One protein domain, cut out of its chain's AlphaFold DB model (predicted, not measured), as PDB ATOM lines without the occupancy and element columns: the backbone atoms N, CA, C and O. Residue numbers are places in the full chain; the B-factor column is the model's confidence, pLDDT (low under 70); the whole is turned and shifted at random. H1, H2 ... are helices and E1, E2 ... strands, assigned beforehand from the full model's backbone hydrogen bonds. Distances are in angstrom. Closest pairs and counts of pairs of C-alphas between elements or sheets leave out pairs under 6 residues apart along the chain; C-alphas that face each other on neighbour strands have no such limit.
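Overview. This is residues 113 to 257 of the 767 residues of an uncharacterized protein of Burkholderia sp. WAC0059 (UniProt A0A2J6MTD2). Picture six helices packed crosswise: H3 runs through the core, H2 and H6 cross it on one side, H4 and H5 cover it on the other, and a small hairpin of two short strands, E1 and E2, sits beside H3 and H5. H1 is the outlying helix at one end, packed on H2 alone. The printed part has 145 residues, with six named helices and two named strands in the order H1 H2 H3 H4 H5 E1 E2 H6; the class is mostly helix, and the sheet E1 - E2 is antiparallel. The whole is compact, with a radius of gyration of the C-alphas of 15.5 A and spans of 46 by 41 by 26 A.

Along the chain. Find C-alpha 116 at (-63.490, 77.742, -0.540); there H1 begins, residues 116 to 129, 19.9 A long. Next come H2, residues 136 to 152, and H3, residues 161 to 177, each 24.5 A; C-alpha 161 is at (-82.872, 59.033, -4.610). H4 is residues 187 to 194, 10.0 A, and H5 residues 201 to 213, 18.3 A. Look then for E1, residues 217 to 219, 7.1 A, and E2, residues 231 to 233, 7.0 A. H6, residues 236 to 248, runs 18.2 A to C-alpha 248 at (-84.244, 69.535, 14.339).

Arrangement. H2 and H3 are the hub, touching four helices each. H1 touches H2 at a steep tilt of 59 degrees, closest at the C-alphas of Asp 125 and His 143, 6.8 A. H2 touches H3 at a steep tilt of 52 degrees, opposite ways; C-alphas 148 and 161 are closest, 4.9 A. H3 is about perpendicular to three helices it touches: H4 at 88 degrees, closest C-alphas 174 and 193, 6.9 A; H5 at 79 degrees, 164 and 207, 6.3 A; and H6 at 90 degrees, 172 and 239, 5.2 A. H2 and H5 only just touch, with 3 pairs of C-alphas within 8 A, the closest being 151 and 213, 7.3 A. In the hairpin E1 and E2, N 218 and O 232 are 2.7 A apart, within hydrogen-bond range. H3 and E2 are near each other. H1 and H6 are apart. In the six helices every O i to N i+4 pair is within hydrogen-bond range.

Size, cuts and confidence. The two C-alphas farthest apart are those of Pro 155 and Glu 257, 46.8 A. The printed part has no cut. The link E1 to E2, 11 residues, is long. Mean pLDDT of the printed part is 82.7; look for values under 70 at residues 154 to 157, 182, 199 and 220 to 228.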
ATOM      1  N   PHE A 113     -68.850  81.947   3.217       74.06
ATOM      2  CA  PHE A 113     -68.373  81.883   1.828       74.06
ATOM      3  C   PHE A 113     -66.910  82.296   1.654       74.06
ATOM      4  O   PHE A 113     -66.388  82.345   0.537       74.06
ATOM      5  N   ARG A 114     -66.203  82.605   2.744       77.19
ATOM      6  CA  ARG A 114     -64.735  82.701   2.729       77.19
ATOM      7  C   ARG A 114     -64.078  81.346   2.872       77.19
ATOM      8  O   ARG A 114     -62.873  81.245   2.646       77.19
ATOM      9  N   ASN A 115     -64.845  80.317   3.212       82.44
ATOM     10  CA  ASN A 115     -64.433  78.944   3.022       82.44
ATOM     11  C   ASN A 115     -64.555  78.584   1.522       82.44
ATOM     12  O   ASN A 115     -65.647  78.704   0.959       82.44
ATOM     13  N   PRO A 116     -63.466  78.135   0.869       88.19
ATOM     14  CA  PRO A 116     -63.490  77.742  -0.540       88.19
ATOM     15  C   PRO A 116     -64.541  76.678  -0.864       88.19
ATOM     16  O   PRO A 116     -65.151  76.748  -1.925       88.19
ATOM     17  N   MET A 117     -64.777  75.723   0.042       87.81
ATOM     18  CA  MET A 117     -65.748  74.646  -0.159       87.81
ATOM     19  C   MET A 117     -67.168  75.211  -0.289       87.81
ATOM     20  O   MET A 117     -67.835  74.962  -1.284       87.81
ATOM     21  N   PHE A 118     -67.608  76.038   0.665       86.69
ATOM     22  CA  PHE A 118     -68.945  76.644   0.629       86.69
ATOM     23  C   PHE A 118     -69.132  77.584  -0.566       86.69
ATOM     24  O   PHE A 118     -70.209  77.623  -1.152       86.69
ATOM     25  N   LEU A 119     -68.086  78.315  -0.966       89.06
ATOM     26  CA  LEU A 119     -68.150  79.150  -2.165       89.06
ATOM     27  C   LEU A 119     -68.259  78.311  -3.446       89.06
ATOM     28  O   LEU A 119     -69.026  78.669  -4.336       89.06
ATOM     29  N   ALA A 120     -67.521  77.198  -3.533       90.00
ATOM     30  CA  ALA A 120     -67.624  76.265  -4.654       90.00
ATOM     31  C   ALA A 120     -69.033  75.671  -4.746       90.00
ATOM     32  O   ALA A 120     -69.620  75.684  -5.826       90.00
ATOM     33  N   LEU A 121     -69.579  75.222  -3.611       89.31
ATOM     34  CA  LEU A 121     -70.933  74.681  -3.523       89.31
ATOM     35  C   LEU A 121     -71.974  75.713  -3.949       89.31
ATOM     36  O   LEU A 121     -72.804  75.403  -4.789       89.31
ATOM     37  N   LEU A 122     -71.890  76.955  -3.464       89.38
ATOM     38  CA  LEU A 122     -72.819  78.018  -3.861       89.38
ATOM     39  C   LEU A 122     -72.771  78.293  -5.373       89.38
ATOM     40  O   LEU A 122     -73.802  78.511  -6.005       89.38
ATOM     41  N   CYS A 123     -71.575  78.304  -5.969       90.06
ATOM     42  CA  CYS A 123     -71.440  78.474  -7.416       90.06
ATOM     43  C   CYS A 123     -72.010  77.282  -8.199       90.06
ATOM     44  O   CYS A 123     -72.617  77.494  -9.249       90.06
ATOM     45  N   ALA A 124     -71.826  76.055  -7.708       87.44
ATOM     46  CA  ALA A 124     -72.401  74.860  -8.317       87.44
ATOM     47  C   ALA A 124     -73.936  74.858  -8.212       87.44
ATOM     48  O   ALA A 124     -74.607  74.682  -9.224       87.44
ATOM     49  N   ASP A 125     -74.479  75.159  -7.032       88.12
ATOM     50  CA  ASP A 125     -75.919  75.212  -6.740       88.12
ATOM     51  C   ASP A 125     -76.651  76.207  -7.646       88.12
ATOM     52  O   ASP A 125     -77.601  75.848  -8.328       88.12
ATOM     53  N   ILE A 126     -76.134  77.430  -7.795       86.94
ATOM     54  CA  ILE A 126     -76.731  78.430  -8.699       86.94
ATOM     55  C   ILE A 126     -76.663  78.001 -10.167       86.94
ATOM     56  O   ILE A 126     -77.488  78.433 -10.971       86.94
ATOM     57  N   THR A 127     -75.667  77.193 -10.535       84.19
ATOM     58  CA  THR A 127     -75.558  76.663 -11.899       84.19
ATOM     59  C   THR A 127     -76.608  75.581 -12.155       84.19
ATOM     60  O   THR A 127     -77.111  75.510 -13.274       84.19
ATOM     61  N   ALA A 128     -76.948  74.784 -11.138       81.50
ATOM     62  CA  ALA A 128     -77.950  73.722 -11.217       81.50
ATOM     63  C   ALA A 128     -79.389  74.255 -11.066       81.50
ATOM     64  O   ALA A 128     -80.215  74.066 -11.954       81.50
ATOM     65  N   GLU A 129     -79.670  74.981  -9.983       79.38
ATOM     66  CA  GLU A 129     -81.024  75.384  -9.573       79.38
ATOM     67  C   GLU A 129     -81.454  76.752 -10.121       79.38
ATOM     68  O   GLU A 129     -82.637  77.093 -10.153       79.38
ATOM     69  N   GLY A 130     -80.493  77.618 -10.463       77.75
ATOM     70  CA  GLY A 130     -80.757  79.018 -10.821       77.75
ATOM     71  C   GLY A 130     -81.314  79.886  -9.679       77.75
ATOM     72  O   GLY A 130     -81.549  81.080  -9.877       77.75
ATOM     73  N   GLN A 131     -81.505  79.323  -8.481       81.56
ATOM     74  CA  GLN A 131     -82.019  80.000  -7.290       81.56
ATOM     75  C   GLN A 131     -80.960  80.073  -6.190       81.56
ATOM     76  O   GLN A 131     -80.005  79.308  -6.168       81.56
ATOM     77  N   LEU A 132     -81.128  81.020  -5.263       82.19
ATOM     78  CA  LEU A 132     -80.233  81.169  -4.116       82.19
ATOM     79  C   LEU A 132     -80.700  80.296  -2.936       82.19
ATOM     80  O   LEU A 132     -81.912  80.189  -2.696       82.19
ATOM     81  N   PRO A 133     -79.768  79.707  -2.165       84.38
ATOM     82  CA  PRO A 133     -80.107  78.938  -0.976       84.38
ATOM     83  C   PRO A 133     -80.622  79.838   0.155       84.38
ATOM     84  O   PRO A 133     -80.350  81.039   0.221       84.38
ATOM     85  N   ARG A 134     -81.388  79.250   1.078       77.25
ATOM     86  CA  ARG A 134     -81.944  79.933   2.254       77.25
ATOM     87  C   ARG A 134     -80.953  80.051   3.398       77.25
ATOM     88  O   ARG A 134     -81.137  80.954   4.205       77.25
ATOM     89  N   ASN A 135     -79.984  79.156   3.539       75.38
ATOM     90  CA  ASN A 135     -78.877  79.207   4.503       75.38
ATOM     91  C   ASN A 135     -77.811  78.161   4.110       75.38
ATOM     92  O   ASN A 135     -77.984  77.436   3.132       75.38
ATOM     93  N   ASP A 136     -76.707  78.086   4.855       77.44
ATOM     94  CA  ASP A 136     -75.597  77.168   4.549       77.44
ATOM     95  C   ASP A 136     -75.997  75.687   4.651       77.44
ATOM     96  O   ASP A 136     -75.470  74.852   3.919       77.44
ATOM     97  N   LEU A 137     -76.945  75.358   5.533       81.00
ATOM     98  CA  LEU A 137     -77.470  73.998   5.663       81.00
ATOM     99  C   LEU A 137     -78.360  73.616   4.478       81.00
ATOM    100  O   LEU A 137     -78.246  72.510   3.971       81.00
ATOM    101  N   ASP A 138     -79.207  74.533   4.015       84.19
ATOM    102  CA  ASP A 138     -80.029  74.376   2.814       84.19
ATOM    103  C   ASP A 138     -79.139  74.154   1.588       84.19
ATOM    104  O   ASP A 138     -79.396  73.248   0.809       84.19
ATOM    105  N   LEU A 139     -78.024  74.890   1.474       87.75
ATOM    106  CA  LEU A 139     -77.029  74.660   0.422       87.75
ATOM    107  C   LEU A 139     -76.438  73.238   0.473       87.75
ATOM    108  O   LEU A 139     -76.284  72.601  -0.565       87.75
ATOM    109  N   LEU A 140     -76.100  72.731   1.664       88.19
ATOM    110  CA  LEU A 140     -75.589  71.363   1.818       88.19
ATOM    111  C   LEU A 140     -76.658  70.312   1.493       88.19
ATOM    112  O   LEU A 140     -76.347  69.325   0.831       88.19
ATOM    113  N   ASN A 141     -77.899  70.528   1.931       86.94
ATOM    114  CA  ASN A 141     -79.002  69.597   1.704       86.94
ATOM    115  C   ASN A 141     -79.383  69.522   0.226       86.94
ATOM    116  O   ASN A 141     -79.440  68.422  -0.308       86.94
ATOM    117  N   ARG A 142     -79.536  70.666  -0.453       88.69
ATOM    118  CA  ARG A 142     -79.774  70.702  -1.905       88.69
ATOM    119  C   ARG A 142     -78.651  70.023  -2.671       88.69
ATOM    120  O   ARG A 142     -78.899  69.254  -3.587       88.69
ATOM    121  N   HIS A 143     -77.400  70.244  -2.261       89.38
ATOM    122  CA  HIS A 143     -76.282  69.560  -2.898       89.38
ATOM    123  C   HIS A 143     -76.336  68.035  -2.705       89.38
ATOM    124  O   HIS A 143     -76.074  67.303  -3.654       89.38
ATOM    125  N   LEU A 144     -76.691  67.551  -1.508       89.19
ATOM    126  CA  LEU A 144     -76.884  66.120  -1.254       89.19
ATOM    127  C   LEU A 144     -78.041  65.542  -2.077       89.19
ATOM    128  O   LEU A 144     -77.873  64.482  -2.669       89.19
ATOM    129  N   GLU A 145     -79.170  66.248  -2.151       88.25
ATOM    130  CA  GLU A 145     -80.333  65.864  -2.960       88.25
ATOM    131  C   GLU A 145     -79.983  65.791  -4.452       88.25
ATOM    132  O   GLU A 145     -80.363  64.834  -5.127       88.25
ATOM    133  N   ASN A 146     -79.184  66.734  -4.954       87.62
ATOM    134  CA  ASN A 146     -78.730  66.734  -6.346       87.62
ATOM    135  C   ASN A 146     -77.770  65.570  -6.625       87.62
ATOM    136  O   ASN A 146     -77.920  64.885  -7.632       87.62
ATOM    137  N   LEU A 147     -76.840  65.271  -5.708       87.94
ATOM    138  CA  LEU A 147     -75.956  64.106  -5.837       87.94
ATOM    139  C   LEU A 147     -76.733  62.780  -5.878       87.94
ATOM    140  O   LEU A 147     -76.392  61.896  -6.668       87.94
ATOM    141  N   THR A 148     -77.763  62.623  -5.040       87.19
ATOM    142  CA  THR A 148     -78.572  61.396  -5.019       87.19
ATOM    143  C   THR A 148     -79.538  61.320  -6.197       87.19
ATOM    144  O   THR A 148     -79.756  60.228  -6.721       87.19
ATOM    145  N   SER A 149     -80.080  62.455  -6.651       85.25
ATOM    146  CA  SER A 149     -80.951  62.524  -7.829       85.25
ATOM    147  C   SER A 149     -80.187  62.155  -9.098       85.25
ATOM    148  O   SER A 149     -80.541  61.169  -9.746       85.25
ATOM    149  N   ASP A 150     -79.087  62.854  -9.390       80.88
ATOM    150  CA  ASP A 150     -78.262  62.623 -10.585       80.88
ATOM    151  C   ASP A 150     -77.709  61.192 -10.627       80.88
ATOM    152  O   ASP A 150     -77.589  60.578 -11.689       80.88
ATOM    153  N   GLY A 151     -77.354  60.640  -9.464       75.44
ATOM    154  CA  GLY A 151     -76.787  59.301  -9.387       75.44
ATOM    155  C   GLY A 151     -77.807  58.167  -9.489       75.44
ATOM    156  O   GLY A 151     -77.424  57.058  -9.860       75.44
ATOM    157  N   SER A 152     -79.084  58.428  -9.192       72.12
ATOM    158  CA  SER A 152     -80.155  57.423  -9.289       72.12
ATOM    159  C   SER A 152     -80.555  57.097 -10.733       72.12
ATOM    160  O   SER A 152     -81.097  56.029 -10.996       72.12
ATOM    161  N   GLU A 153     -80.234  57.976 -11.687       70.00
ATOM    162  CA  GLU A 153     -80.498  57.767 -13.118       70.00
ATOM    163  C   GLU A 153     -79.393  56.958 -13.830       70.00
ATOM    164  O   GLU A 153     -79.497  56.653 -15.022       70.00
ATOM    165  N   LEU A 154     -78.310  56.607 -13.127       69.75
ATOM    166  CA  LEU A 154     -77.146  55.970 -13.736       69.75
ATOM    167  C   LEU A 154     -77.331  54.446 -13.920       69.75
ATOM    168  O   LEU A 154     -77.791  53.754 -13.008       69.75
ATOM    169  N   PRO A 155     -76.910  53.875 -15.070       66.75
ATOM    170  CA  PRO A 155     -77.051  52.444 -15.335       66.75
ATOM    171  C   PRO A 155     -76.304  51.585 -14.302       66.75
ATOM    172  O   PRO A 155     -75.094  51.732 -14.133       66.75
ATOM    173  N   GLY A 156     -77.010  50.647 -13.663       67.50
ATOM    174  CA  GLY A 156     -76.441  49.709 -12.685       67.50
ATOM    175  C   GLY A 156     -76.701  50.054 -11.215       67.50
ATOM    176  O   GLY A 156     -76.298  49.284 -10.345       67.50
ATOM    177  N   VAL A 157     -77.396  51.161 -10.931       69.56
ATOM    178  CA  VAL A 157     -77.823  51.554  -9.581       69.56
ATOM    179  C   VAL A 157     -79.342  51.385  -9.458       69.56
ATOM    180  O   VAL A 157     -80.103  52.215  -9.933       69.56
ATOM    181  N   ASP A 158     -79.795  50.300  -8.824       78.75
ATOM    182  CA  ASP A 158     -81.224  50.036  -8.554       78.75
ATOM    183  C   ASP A 158     -81.637  50.584  -7.174       78.75
ATOM    184  O   ASP A 158     -81.967  49.846  -6.235       78.75
ATOM    185  N   VAL A 159     -81.471  51.899  -7.007       84.12
ATOM    186  CA  VAL A 159     -81.721  52.628  -5.757       84.12
ATOM    187  C   VAL A 159     -82.366  53.968  -6.083       84.12
ATOM    188  O   VAL A 159     -81.805  54.766  -6.834       84.12
ATOM    189  N   SER A 160     -83.525  54.242  -5.486       86.50
ATOM    190  CA  SER A 160     -84.169  55.548  -5.628       86.50
ATOM    191  C   SER A 160     -83.418  56.636  -4.849       86.50
ATOM    192  O   SER A 160     -82.829  56.376  -3.798       86.50
ATOM    193  N   SER A 161     -83.481  57.889  -5.317       86.19
ATOM    194  CA  SER A 161     -82.872  59.033  -4.610       86.19
ATOM    195  C   SER A 161     -83.349  59.143  -3.148       86.19
ATOM    196  O   SER A 161     -82.549  59.410  -2.250       86.19
ATOM    197  N   GLY A 162     -84.629  58.846  -2.885       87.38
ATOM    198  CA  GLY A 162     -85.193  58.814  -1.532       87.38
ATOM    199  C   GLY A 162     -84.553  57.748  -0.638       87.38
ATOM    200  O   GLY A 162     -84.113  58.065   0.466       87.38
ATOM    201  N   GLU A 163     -84.423  56.512  -1.130       88.81
ATOM    202  CA  GLU A 163     -83.764  55.425  -0.390       88.81
ATOM    203  C   GLU A 163     -82.286  55.720  -0.114       88.81
ATOM    204  O   GLU A 163     -81.795  55.442   0.981       88.81
ATOM    205  N   ALA A 164     -81.572  56.301  -1.085       89.88
ATOM    206  CA  ALA A 164     -80.178  56.695  -0.904       89.88
ATOM    207  C   ALA A 164     -80.045  57.745   0.210       89.88
ATOM    208  O   ALA A 164     -79.226  57.594   1.123       89.88
ATOM    209  N   LEU A 165     -80.880  58.785   0.179       90.50
ATOM    210  CA  LEU A 165     -80.854  59.844   1.183       90.50
ATOM    211  C   LEU A 165     -81.236  59.323   2.577       90.50
ATOM    212  O   LEU A 165     -80.602  59.692   3.568       90.50
ATOM    213  N   ASP A 166     -82.220  58.429   2.662       90.25
ATOM    214  CA  ASP A 166     -82.597  57.784   3.919       90.25
ATOM    215  C   ASP A 166     -81.481  56.891   4.458       90.25
ATOM    216  O   ASP A 166     -81.164  56.973   5.648       90.25
ATOM    217  N   MET A 167     -80.808  56.110   3.609       91.38
ATOM    218  CA  MET A 167     -79.623  55.355   4.024       91.38
ATOM    219  C   MET A 167     -78.530  56.294   4.553       91.38
ATOM    220  O   MET A 167     -77.992  56.066   5.639       91.38
ATOM    221  N   ALA A 168     -78.240  57.397   3.857       93.00
ATOM    222  CA  ALA A 168     -77.246  58.370   4.307       93.00
ATOM    223  C   ALA A 168     -77.595  58.962   5.687       93.00
ATOM    224  O   ALA A 168     -76.713  59.104   6.540       93.00
ATOM    225  N   ARG A 169     -78.878  59.254   5.954       92.81
ATOM    226  CA  ARG A 169     -79.352  59.718   7.275       92.81
ATOM    227  C   ARG A 169     -79.122  58.680   8.372       92.81
ATOM    228  O   ARG A 169     -78.672  59.055   9.459       92.81
ATOM    229  N   HIS A 170     -79.405  57.406   8.099       91.44
ATOM    230  CA  HIS A 170     -79.211  56.322   9.066       91.44
ATOM    231  C   HIS A 170     -77.729  56.086   9.356       91.44
ATOM    232  O   HIS A 170     -77.349  56.027  10.525       91.44
ATOM    233  N   VAL A 171     -76.875  56.063   8.329       91.81
ATOM    234  CA  VAL A 171     -75.417  55.983   8.508       91.81
ATOM    235  C   VAL A 171     -74.921  57.159   9.355       91.81
ATOM    236  O   VAL A 171     -74.223  56.952  10.345       91.81
ATOM    237  N   ALA A 172     -75.334  58.391   9.042       92.06
ATOM    238  CA  ALA A 172     -74.937  59.571   9.810       92.06
ATOM    239  C   ALA A 172     -75.368  59.491  11.287       92.06
ATOM    240  O   ALA A 172     -74.585  59.833  12.174       92.06
ATOM    241  N   ARG A 173     -76.587  58.997  11.556       91.44
ATOM    242  CA  ARG A 173     -77.107  58.761  12.913       91.44
ATOM    243  C   ARG A 173     -76.272  57.722  13.659       91.44
ATOM    244  O   ARG A 173     -75.855  57.980  14.785       91.44
ATOM    245  N   VAL A 174     -76.021  56.571  13.036       90.00
ATOM    246  CA  VAL A 174     -75.244  55.469  13.620       90.00
ATOM    247  C   VAL A 174     -73.851  55.954  14.020       90.00
ATOM    248  O   VAL A 174     -73.425  55.703  15.146       90.00
ATOM    249  N   LEU A 175     -73.184  56.723  13.157       87.50
ATOM    250  CA  LEU A 175     -71.868  57.304  13.438       87.50
ATOM    251  C   LEU A 175     -71.875  58.372  14.542       87.50
ATOM    252  O   LEU A 175     -70.855  58.604  15.185       87.50
ATOM    253  N   ALA A 176     -72.992  59.074  14.739       85.81
ATOM    254  CA  ALA A 176     -73.103  60.107  15.767       85.81
ATOM    255  C   ALA A 176     -73.397  59.529  17.158       85.81
ATOM    256  O   ALA A 176     -72.882  60.031  18.157       85.81
ATOM    257  N   VAL A 177     -74.233  58.490  17.230       86.50
ATOM    258  CA  VAL A 177     -74.721  57.925  18.496       86.50
ATOM    259  C   VAL A 177     -73.737  56.912  19.085       86.50
ATOM    260  O   VAL A 177     -73.500  56.921  20.298       86.50
ATOM    261  N   ASN A 178     -73.139  56.058  18.249       83.69
ATOM    262  CA  ASN A 178     -72.306  54.955  18.722       83.69
ATOM    263  C   ASN A 178     -70.890  55.420  19.077       83.69
ATOM    264  O   ASN A 178     -70.196  56.029  18.270       83.69
ATOM    265  N   ARG A 179     -70.450  55.096  20.299       72.31
ATOM    266  CA  ARG A 179     -69.114  55.452  20.815       72.31
ATOM    267  C   ARG A 179     -67.985  54.630  20.201       72.31
ATOM    268  O   ARG A 179     -66.855  55.095  20.167       72.31
ATOM    269  N   GLU A 180     -68.296  53.424  19.747       73.06
ATOM    270  CA  GLU A 180     -67.301  52.444  19.302       73.06
ATOM    271  C   GLU A 180     -66.976  52.555  17.803       73.06
ATOM    272  O   GLU A 180     -65.994  51.979  17.334       73.06
ATOM    273  N   LEU A 181     -67.781  53.300  17.037       74.44
ATOM    274  CA  LEU A 181     -67.641  53.423  15.586       74.44
ATOM    275  C   LEU A 181     -66.925  54.713  15.199       74.44
ATOM    276  O   LEU A 181     -67.515  55.771  15.351       74.44
ATOM    277  N   GLY A 182     -65.731  54.606  14.603       69.88
ATOM    278  CA  GLY A 182     -64.998  55.725  13.980       69.88
ATOM    279  C   GLY A 182     -65.718  56.379  12.784       69.88
ATOM    280  O   GLY A 182     -66.786  55.940  12.384       69.88
ATOM    281  N   LEU A 183     -65.100  57.376  12.121       71.62
ATOM    282  CA  LEU A 183     -65.655  57.991  10.886       71.62
ATOM    283  C   LEU A 183     -65.762  57.037   9.694       71.62
ATOM    284  O   LEU A 183     -66.476  57.341   8.740       71.62
ATOM    285  N   ALA A 184     -65.000  55.947   9.725       77.94
ATOM    286  CA  ALA A 184     -64.869  55.004   8.631       77.94
ATOM    287  C   ALA A 184     -65.139  53.576   9.127       77.94
ATOM    288  O   ALA A 184     -64.206  52.782   9.192       77.94
ATOM    289  N   PRO A 185     -66.357  53.228   9.570       83.00
ATOM    290  CA  PRO A 185     -66.665  51.868   9.999       83.00
ATOM    291  C   PRO A 185     -66.613  50.885   8.825       83.00
ATOM    292  O   PRO A 185     -66.826  51.241   7.662       83.00
ATOM    293  N   SER A 186     -66.360  49.621   9.151       82.56
ATOM    294  CA  SER A 186     -66.482  48.511   8.204       82.56
ATOM    295  C   SER A 186     -67.945  48.228   7.843       82.56
ATOM    296  O   SER A 186     -68.859  48.563   8.602       82.56
ATOM    297  N   VAL A 187     -68.175  47.541   6.714       83.38
ATOM    298  CA  VAL A 187     -69.520  47.051   6.337       83.38
ATOM    299  C   VAL A 187     -70.147  46.246   7.465       83.38
ATOM    300  O   VAL A 187     -71.298  46.473   7.788       83.38
ATOM    301  N   GLN A 188     -69.397  45.345   8.103       82.44
ATOM    302  CA  GLN A 188     -69.925  44.484   9.166       82.44
ATOM    303  C   GLN A 188     -70.414  45.293  10.372       82.44
ATOM    304  O   GLN A 188     -71.488  45.023  10.905       82.44
ATOM    305  N   GLN A 189     -69.653  46.316  10.766       85.31
ATOM    306  CA  GLN A 189     -70.046  47.230  11.835       85.31
ATOM    307  C   GLN A 189     -71.296  48.032  11.456       85.31
ATOM    308  O   GLN A 189     -72.232  48.111  12.247       85.31
ATOM    309  N   LEU A 190     -71.350  48.589  10.241       86.69
ATOM    310  CA  LEU A 190     -72.532  49.316   9.769       86.69
ATOM    311  C   LEU A 190     -73.756  48.407   9.676       86.69
ATOM    312  O   LEU A 190     -74.801  48.755  10.216       86.69
ATOM    313  N   SER A 191     -73.625  47.235   9.055       85.88
ATOM    314  CA  SER A 191     -74.700  46.254   8.940       85.88
ATOM    315  C   SER A 191     -75.220  45.851  10.315       85.88
ATOM    316  O   SER A 191     -76.429  45.855  10.514       85.88
ATOM    317  N   HIS A 192     -74.344  45.606  11.298       86.19
ATOM    318  CA  HIS A 192     -74.760  45.275  12.663       86.19
ATOM    319  C   HIS A 192     -75.729  46.310  13.257       86.19
ATOM    320  O   HIS A 192     -76.759  45.929  13.806       86.19
ATOM    321  N   HIS A 193     -75.442  47.604  13.088       85.56
ATOM    322  CA  HIS A 193     -76.275  48.688  13.619       85.56
ATOM    323  C   HIS A 193     -77.445  49.094  12.710       85.56
ATOM    324  O   HIS A 193     -78.392  49.717  13.180       85.56
ATOM    325  N   LEU A 194     -77.395  48.768  11.416       85.94
ATOM    326  CA  LEU A 194     -78.441  49.102  10.443       85.94
ATOM    327  C   LEU A 194     -79.484  47.991  10.269       85.94
ATOM    328  O   LEU A 194     -80.557  48.272   9.739       85.94
ATOM    329  N   ARG A 195     -79.213  46.769  10.754       81.88
ATOM    330  CA  ARG A 195     -80.120  45.604  10.697       81.88
ATOM    331  C   ARG A 195     -81.508  45.859  11.296       81.88
ATOM    332  O   ARG A 195     -82.477  45.243  10.870       81.88
ATOM    333  N   GLU A 196     -81.620  46.767  12.267       71.69
ATOM    334  CA  GLU A 196     -82.913  47.138  12.864       71.69
ATOM    335  C   GLU A 196     -83.799  47.952  11.909       71.69
ATOM    336  O   GLU A 196     -85.019  47.958  12.046       71.69
ATOM    337  N   THR A 197     -83.195  48.647  10.941       71.56
ATOM    338  CA  THR A 197     -83.899  49.494   9.964       71.56
ATOM    339  C   THR A 197     -83.990  48.824   8.592       71.56
ATOM    340  O   THR A 197     -85.004  48.937   7.907       71.56
ATOM    341  N   PHE A 198     -82.939  48.110   8.189       72.56
ATOM    342  CA  PHE A 198     -82.822  47.439   6.900       72.56
ATOM    343  C   PHE A 198     -82.632  45.940   7.130       72.56
ATOM    344  O   PHE A 198     -81.677  45.520   7.770       72.56
ATOM    345  N   ILE A 199     -83.554  45.133   6.604       62.31
ATOM    346  CA  ILE A 199     -83.656  43.703   6.940       62.31
ATOM    347  C   ILE A 199     -82.552  42.865   6.265       62.31
ATOM    348  O   ILE A 199     -82.152  41.836   6.800       62.31
ATOM    349  N   ASP A 200     -82.053  43.305   5.108       81.88
ATOM    350  CA  ASP A 200     -81.142  42.534   4.256       81.88
ATOM    351  C   ASP A 200     -79.747  43.179   4.165       81.88
ATOM    352  O   ASP A 200     -79.606  44.338   3.761       81.88
ATOM    353  N   GLU A 201     -78.705  42.419   4.520       79.81
ATOM    354  CA  GLU A 201     -77.309  42.869   4.448       79.81
ATOM    355  C   GLU A 201     -76.851  43.142   3.017       79.81
ATOM    356  O   GLU A 201     -76.075  44.079   2.796       79.81
ATOM    357  N   ASP A 202     -77.359  42.384   2.043       82.62
ATOM    358  CA  ASP A 202     -77.044  42.604   0.633       82.62
ATOM    359  C   ASP A 202     -77.650  43.927   0.151       82.62
ATOM    360  O   ASP A 202     -76.989  44.697  -0.555       82.62
ATOM    361  N   ARG A 203     -78.858  44.270   0.621       85.81
ATOM    362  CA  ARG A 203     -79.475  45.576   0.352       85.81
ATOM    363  C   ARG A 203     -78.728  46.720   1.034       85.81
ATOM    364  O   ARG A 203     -78.512  47.748   0.394       85.81
ATOM    365  N   ILE A 204     -78.291  46.559   2.288       87.19
ATOM    366  CA  ILE A 204     -77.447  47.560   2.974       87.19
ATOM    367  C   ILE A 204     -76.191  47.821   2.144       87.19
ATOM    368  O   ILE A 204     -75.855  48.971   1.865       87.19
ATOM    369  N   ARG A 205     -75.526  46.756   1.693       85.81
ATOM    370  CA  ARG A 205     -74.327  46.857   0.868       85.81
ATOM    371  C   ARG A 205     -74.593  47.560  -0.462       85.81
ATOM    372  O   ARG A 205     -73.841  48.460  -0.821       85.81
ATOM    373  N   GLN A 206     -75.663  47.189  -1.163       86.75
ATOM    374  CA  GLN A 206     -76.058  47.828  -2.419       86.75
ATOM    375  C   GLN A 206     -76.283  49.336  -2.236       86.75
ATOM    376  O   GLN A 206     -75.833  50.130  -3.061       86.75
ATOM    377  N   LEU A 207     -76.935  49.737  -1.142       89.00
ATOM    378  CA  LEU A 207     -77.171  51.142  -0.810       89.00
ATOM    379  C   LEU A 207     -75.871  51.878  -0.445       89.00
ATOM    380  O   LEU A 207     -75.674  53.014  -0.874       89.00
ATOM    381  N   LEU A 208     -74.956  51.244   0.294       89.19
ATOM    382  CA  LEU A 208     -73.640  51.818   0.604       89.19
ATOM    383  C   LEU A 208     -72.787  52.007  -0.659       89.19
ATOM    384  O   LEU A 208     -72.196  53.073  -0.843       89.19
ATOM    385  N   ASP A 209     -72.759  51.015  -1.550       86.69
ATOM    386  CA  ASP A 209     -72.041  51.088  -2.826       86.69
ATOM    387  C   ASP A 209     -72.657  52.162  -3.746       86.69
ATOM    388  O   ASP A 209     -71.927  52.943  -4.365       86.69
ATOM    389  N   ALA A 210     -73.991  52.286  -3.768       88.50
ATOM    390  CA  ALA A 210     -74.690  53.361  -4.476       88.50
ATOM    391  C   ALA A 210     -74.304  54.746  -3.933       88.50
ATOM    392  O   ALA A 210     -73.987  55.645  -4.709       88.50
ATOM    393  N   LEU A 211     -74.238  54.916  -2.608       90.00
ATOM    394  CA  LEU A 211     -73.816  56.173  -1.985       90.00
ATOM    395  C   LEU A 211     -72.351  56.532  -2.268       90.00
ATOM    396  O   LEU A 211     -72.020  57.719  -2.359       90.00
ATOM    397  N   VAL A 212     -71.469  55.540  -2.422       88.44
ATOM    398  CA  VAL A 212     -70.083  55.766  -2.869       88.44
ATOM    399  C   VAL A 212     -70.058  56.245  -4.313       88.44
ATOM    400  O   VAL A 212     -69.364  57.208  -4.645       88.44
ATOM    401  N   PHE A 213     -70.852  55.613  -5.172       86.12
ATOM    402  CA  PHE A 213     -70.956  55.986  -6.575       86.12
ATOM    403  C   PHE A 213     -71.544  57.396  -6.769       86.12
ATOM    404  O   PHE A 213     -71.001  58.192  -7.537       86.12
ATOM    405  N   MET A 214     -72.568  57.748  -5.984       87.50
ATOM    406  CA  MET A 214     -73.167  59.088  -5.887       87.50
ATOM    407  C   MET A 214     -72.234  60.136  -5.253       87.50
ATOM    408  O   MET A 214     -72.573  61.316  -5.217       87.50
ATOM    409  N   LYS A 215     -71.055  59.742  -4.748       87.81
ATOM    410  CA  LYS A 215     -70.086  60.613  -4.053       87.81
ATOM    411  C   LYS A 215     -70.632  61.255  -2.771       87.81
ATOM    412  O   LYS A 215     -70.191  62.334  -2.372       87.81
ATOM    413  N   VAL A 216     -71.561  60.578  -2.101       87.50
ATOM    414  CA  VAL A 216     -71.979  60.912  -0.730       87.50
ATOM    415  C   VAL A 216     -71.019  60.260   0.269       87.50
ATOM    416  O   VAL A 216     -70.547  60.910   1.210       87.50
ATOM    417  N   LEU A 217     -70.667  58.995   0.016       88.94
ATOM    418  CA  LEU A 217     -69.661  58.232   0.754       88.94
ATOM    419  C   LEU A 217     -68.379  58.034  -0.076       88.94
ATOM    420  O   LEU A 217     -68.352  58.241  -1.289       88.94
ATOM    421  N   ARG A 218     -67.301  57.627   0.591       86.12
ATOM    422  CA  ARG A 218     -66.032  57.179   0.009       86.12
ATOM    423  C   ARG A 218     -65.574  55.887   0.680       86.12
ATOM    424  O   ARG A 218     -65.941  55.626   1.826       86.12
ATOM    425  N   THR A 219     -64.726  55.131  -0.012       81.19
ATOM    426  CA  THR A 219     -64.042  53.957   0.539       81.19
ATOM    427  C   THR A 219     -62.559  54.253   0.758       81.19
ATOM    428  O   THR A 219     -61.856  54.685  -0.154       81.19
ATOM    429  N   ASP A 220     -62.064  54.029   1.978       63.75
ATOM    430  CA  ASP A 220     -60.697  54.432   2.364       63.75
ATOM    431  C   ASP A 220     -59.611  53.413   1.949       63.75
ATOM    432  O   ASP A 220     -58.415  53.682   2.060       63.75
ATOM    433  N   THR A 221     -59.988  52.236   1.430       57.41
ATOM    434  CA  THR A 221     -59.039  51.165   1.073       57.41
ATOM    435  C   THR A 221     -59.194  50.702  -0.375       57.41
ATOM    436  O   THR A 221     -60.108  49.964  -0.722       57.41
ATOM    437  N   TRP A 222     -58.222  51.073  -1.214       44.16
ATOM    438  CA  TRP A 222     -58.119  50.655  -2.622       44.16
ATOM    439  C   TRP A 222     -57.835  49.150  -2.815       44.16
ATOM    440  O   TRP A 222     -57.914  48.652  -3.933       44.16
ATOM    441  N   LEU A 223     -57.470  48.433  -1.744       42.94
ATOM    442  CA  LEU A 223     -56.953  47.053  -1.765       42.94
ATOM    443  C   LEU A 223     -57.702  46.082  -0.838       42.94
ATOM    444  O   LEU A 223     -57.304  44.926  -0.710       42.94
ATOM    445  N   SER A 224     -58.764  46.531  -0.170       47.22
ATOM    446  CA  SER A 224     -59.509  45.679   0.758       47.22
ATOM    447  C   SER A 224     -60.402  44.690   0.021       47.22
ATOM    448  O   SER A 224     -61.060  45.035  -0.961       47.22
ATOM    449  N   SER A 225     -60.469  43.463   0.543       56.16
ATOM    450  CA  SER A 225     -61.521  42.514   0.185       56.16
ATOM    451  C   SER A 225     -62.901  43.150   0.397       56.16
ATOM    452  O   SER A 225     -63.058  44.049   1.225       56.16
ATOM    453  N   LYS A 226     -63.916  42.666  -0.326       59.00
ATOM    454  CA  LYS A 226     -65.299  43.154  -0.231       59.00
ATOM    455  C   LYS A 226     -65.847  43.192   1.209       59.00
ATOM    456  O   LYS A 226     -66.792  43.932   1.459       59.00
ATOM    457  N   GLU A 227     -65.303  42.426   2.146       57.44
ATOM    458  CA  GLU A 227     -65.773  42.368   3.539       57.44
ATOM    459  C   GLU A 227     -65.040  43.339   4.477       57.44
ATOM    460  O   GLU A 227     -65.579  43.713   5.514       57.44
ATOM    461  N   THR A 228     -63.852  43.820   4.095       64.38
ATOM    462  CA  THR A 228     -63.031  44.750   4.891       64.38
ATOM    463  C   THR A 228     -63.097  46.189   4.373       64.38
ATOM    464  O   THR A 228     -62.250  47.021   4.704       64.38
ATOM    465  N   SER A 229     -64.075  46.506   3.523       71.81
ATOM    466  CA  SER A 229     -64.293  47.861   3.014       71.81
ATOM    467  C   SER A 229     -64.790  48.777   4.137       71.81
ATOM    468  O   SER A 229     -65.747  48.447   4.837       71.81
ATOM    469  N   HIS A 230     -64.120  49.916   4.308       79.62
ATOM    470  CA  HIS A 230     -64.470  50.947   5.287       79.62
ATOM    471  C   HIS A 230     -65.117  52.122   4.557       79.62
ATOM    472  O   HIS A 230     -64.599  52.541   3.517       79.62
ATOM    473  N   PHE A 231     -66.231  52.626   5.087       83.44
ATOM    474  CA  PHE A 231     -67.050  53.659   4.452       83.44
ATOM    475  C   PHE A 231     -67.041  54.931   5.284       83.44
ATOM    476  O   PHE A 231     -67.407  54.896   6.451       83.44
ATOM    477  N   ALA A 232     -66.689  56.056   4.671       84.81
ATOM    478  CA  ALA A 232     -66.713  57.367   5.311       84.81
ATOM    479  C   ALA A 232     -67.499  58.365   4.462       84.81
ATOM    480  O   ALA A 232     -67.585  58.219   3.244       84.81
ATOM    481  N   PHE A 233     -68.042  59.416   5.070       88.31
ATOM    482  CA  PHE A 233     -68.593  60.528   4.294       88.31
ATOM    483  C   PHE A 233     -67.491  61.229   3.497       88.31
ATOM    484  O   PHE A 233     -66.401  61.470   4.018       88.31
ATOM    485  N   VAL A 234     -67.786  61.622   2.250       85.00
ATOM    486  CA  VAL A 234     -66.842  62.404   1.424       85.00
ATOM    487  C   VAL A 234     -66.435  63.693   2.138       85.00
ATOM    488  O   VAL A 234     -65.267  64.080   2.115       85.00
ATOM    489  N   HIS A 235     -67.395  64.321   2.820       84.00
ATOM    490  CA  HIS A 235     -67.157  65.447   3.707       84.00
ATOM    491  C   HIS A 235     -67.923  65.295   5.019       84.00
ATOM    492  O   HIS A 235     -69.138  65.106   5.033       84.00
ATOM    493  N   ARG A 236     -67.235  65.533   6.140       81.00
ATOM    494  CA  ARG A 236     -67.840  65.554   7.482       81.00
ATOM    495  C   ARG A 236     -68.983  66.572   7.639       81.00
ATOM    496  O   ARG A 236     -69.877  66.364   8.449       81.00
ATOM    497  N   ARG A 237     -69.013  67.641   6.831       85.00
ATOM    498  CA  ARG A 237     -70.140  68.594   6.817       85.00
ATOM    499  C   ARG A 237     -71.458  67.957   6.353       85.00
ATOM    500  O   ARG A 237     -72.504  68.400   6.808       85.00
ATOM    501  N   TYR A 238     -71.418  66.912   5.520       89.44
ATOM    502  CA  TYR A 238     -72.618  66.165   5.120       89.44
ATOM    503  C   TYR A 238     -73.180  65.358   6.287       89.44
ATOM    504  O   TYR A 238     -74.369  65.440   6.573       89.44
ATOM    505  N   GLN A 239     -72.310  64.657   7.019       89.88
ATOM    506  CA  GLN A 239     -72.698  63.952   8.239       89.88
ATOM    507  C   GLN A 239     -73.334  64.910   9.257       89.88
ATOM    508  O   GLN A 239     -74.423  64.644   9.757       89.88
ATOM    509  N   GLU A 240     -72.680  66.042   9.538       89.75
ATOM    510  CA  GLU A 240     -73.191  67.058  10.465       89.75
ATOM    511  C   GLU A 240     -74.562  67.593  10.032       89.75
ATOM    512  O   GLU A 240     -75.467  67.668  10.862       89.75
ATOM    513  N   ALA A 241     -74.737  67.907   8.744       90.31
ATOM    514  CA  ALA A 241     -76.004  68.383   8.195       90.31
ATOM    515  C   ALA A 241     -77.142  67.364   8.385       90.31
ATOM    516  O   ALA A 241     -78.209  67.719   8.891       90.31
ATOM    517  N   LEU A 242     -76.893  66.093   8.052       92.75
ATOM    518  CA  LEU A 242     -77.877  65.013   8.161       92.75
ATOM    519  C   LEU A 242     -78.258  64.708   9.617       92.75
ATOM    520  O   LEU A 242     -79.421  64.423   9.904       92.75
ATOM    521  N   VAL A 243     -77.306  64.769  10.553       93.25
ATOM    522  CA  VAL A 243     -77.581  64.582  11.990       93.25
ATOM    523  C   VAL A 243     -78.379  65.763  12.536       93.25
ATOM    524  O   VAL A 243     -79.404  65.566  13.186       93.25
ATOM    525  N   VAL A 244     -77.956  66.992  12.232       92.81
ATOM    526  CA  VAL A 244     -78.637  68.214  12.682       92.81
ATOM    527  C   VAL A 244     -80.070  68.279  12.160       92.81
ATOM    528  O   VAL A 244     -80.964  68.655  12.915       92.81
ATOM    529  N   GLN A 245     -80.317  67.859  10.917       90.88
ATOM    530  CA  GLN A 245     -81.671  67.767  10.371       90.88
ATOM    531  C   GLN A 245     -82.547  66.811  11.196       90.88
ATOM    532  O   GLN A 245     -83.675  67.161  11.527       90.88
ATOM    533  N   GLN A 246     -82.024  65.640  11.568       92.62
ATOM    534  CA  GLN A 246     -82.762  64.658  12.372       92.62
ATOM    535  C   GLN A 246     -83.025  65.137  13.806       92.62
ATOM    536  O   GLN A 246     -84.083  64.847  14.362       92.62
ATOM    537  N   VAL A 247     -82.092  65.881  14.402       92.88
ATOM    538  CA  VAL A 247     -82.295  66.520  15.713       92.88
ATOM    539  C   VAL A 247     -83.362  67.612  15.615       92.88
ATOM    540  O   VAL A 247     -84.260  67.683  16.453       92.88
ATOM    541  N   ALA A 248     -83.306  68.439  14.569       89.81
ATOM    542  CA  ALA A 248     -84.244  69.535  14.339       89.81
ATOM    543  C   ALA A 248     -85.686  69.050  14.106       89.81
ATOM    544  O   ALA A 248     -86.628  69.694  14.561       89.81
ATOM    545  N   THR A 249     -85.866  67.903  13.442       89.38
ATOM    546  CA  THR A 249     -87.182  67.277  13.217       89.38
ATOM    547  C   THR A 249     -87.632  66.358  14.355       89.38
ATOM    548  O   THR A 249     -88.668  65.713  14.228       89.38
ATOM    549  N   GLN A 250     -86.865  66.271  15.449       87.31
ATOM    550  CA  GLN A 250     -87.077  65.337  16.566       87.31
ATOM    551  C   GLN A 250     -87.051  63.846  16.178       87.31
ATOM    552  O   GLN A 250     -87.360  62.988  17.001       87.31
ATOM    553  N   ALA A 251     -86.614  63.507  14.962       88.19
ATOM    554  CA  ALA A 251     -86.397  62.123  14.547       88.19
ATOM    555  C   ALA A 251     -85.247  61.459  15.326       88.19
ATOM    556  O   ALA A 251     -85.195  60.229  15.425       88.19
ATOM    557  N   LEU A 252     -84.315  62.263  15.849       89.50
ATOM    558  CA  LEU A 252     -83.257  61.859  16.771       89.50
ATOM    559  C   LEU A 252     -83.345  62.724  18.042       89.50
ATOM    560  O   LEU A 252     -82.786  63.823  18.066       89.50
ATOM    561  N   PRO A 253     -84.062  62.275  19.088       88.06
ATOM    562  CA  PRO A 253     -84.178  63.031  20.328       88.06
ATOM    563  C   PRO A 253     -82.847  62.992  21.085       88.06
ATOM    564  O   PRO A 253     -82.349  61.925  21.440       88.06
ATOM    565  N   VAL A 254     -82.272  64.164  21.344       90.12
ATOM    566  CA  VAL A 254     -81.033  64.318  22.117       90.12
ATOM    567  C   VAL A 254     -81.319  65.249  23.285       90.12
ATOM    568  O   VAL A 254     -81.843  66.346  23.093       90.12
ATOM    569  N   ALA A 255     -80.990  64.814  24.500       91.00
ATOM    570  CA  ALA A 255     -81.154  65.643  25.688       91.00
ATOM    571  C   ALA A 255     -80.257  66.889  25.608       91.00
ATOM    572  O   ALA A 255     -79.105  66.808  25.172       91.00
ATOM    573  N   SER A 256     -80.762  68.038  26.064       90.19
ATOM    574  CA  SER A 256     -80.021  69.306  26.036       90.19
ATOM    575  C   SER A 256     -78.699  69.229  26.799       90.19
ATOM    576  O   SER A 256     -77.689  69.731  26.319       90.19
ATOM    577  N   GLU A 257     -78.672  68.500  27.913       89.56
ATOM    578  CA  GLU A 257     -77.457  68.224  28.680       89.56
ATOM    579  C   GLU A 257     -76.381  67.526  27.851       89.56
ATOM    580  O   GLU A 257     -75.241  67.981  27.805       89.56
TER     581      GLU A 257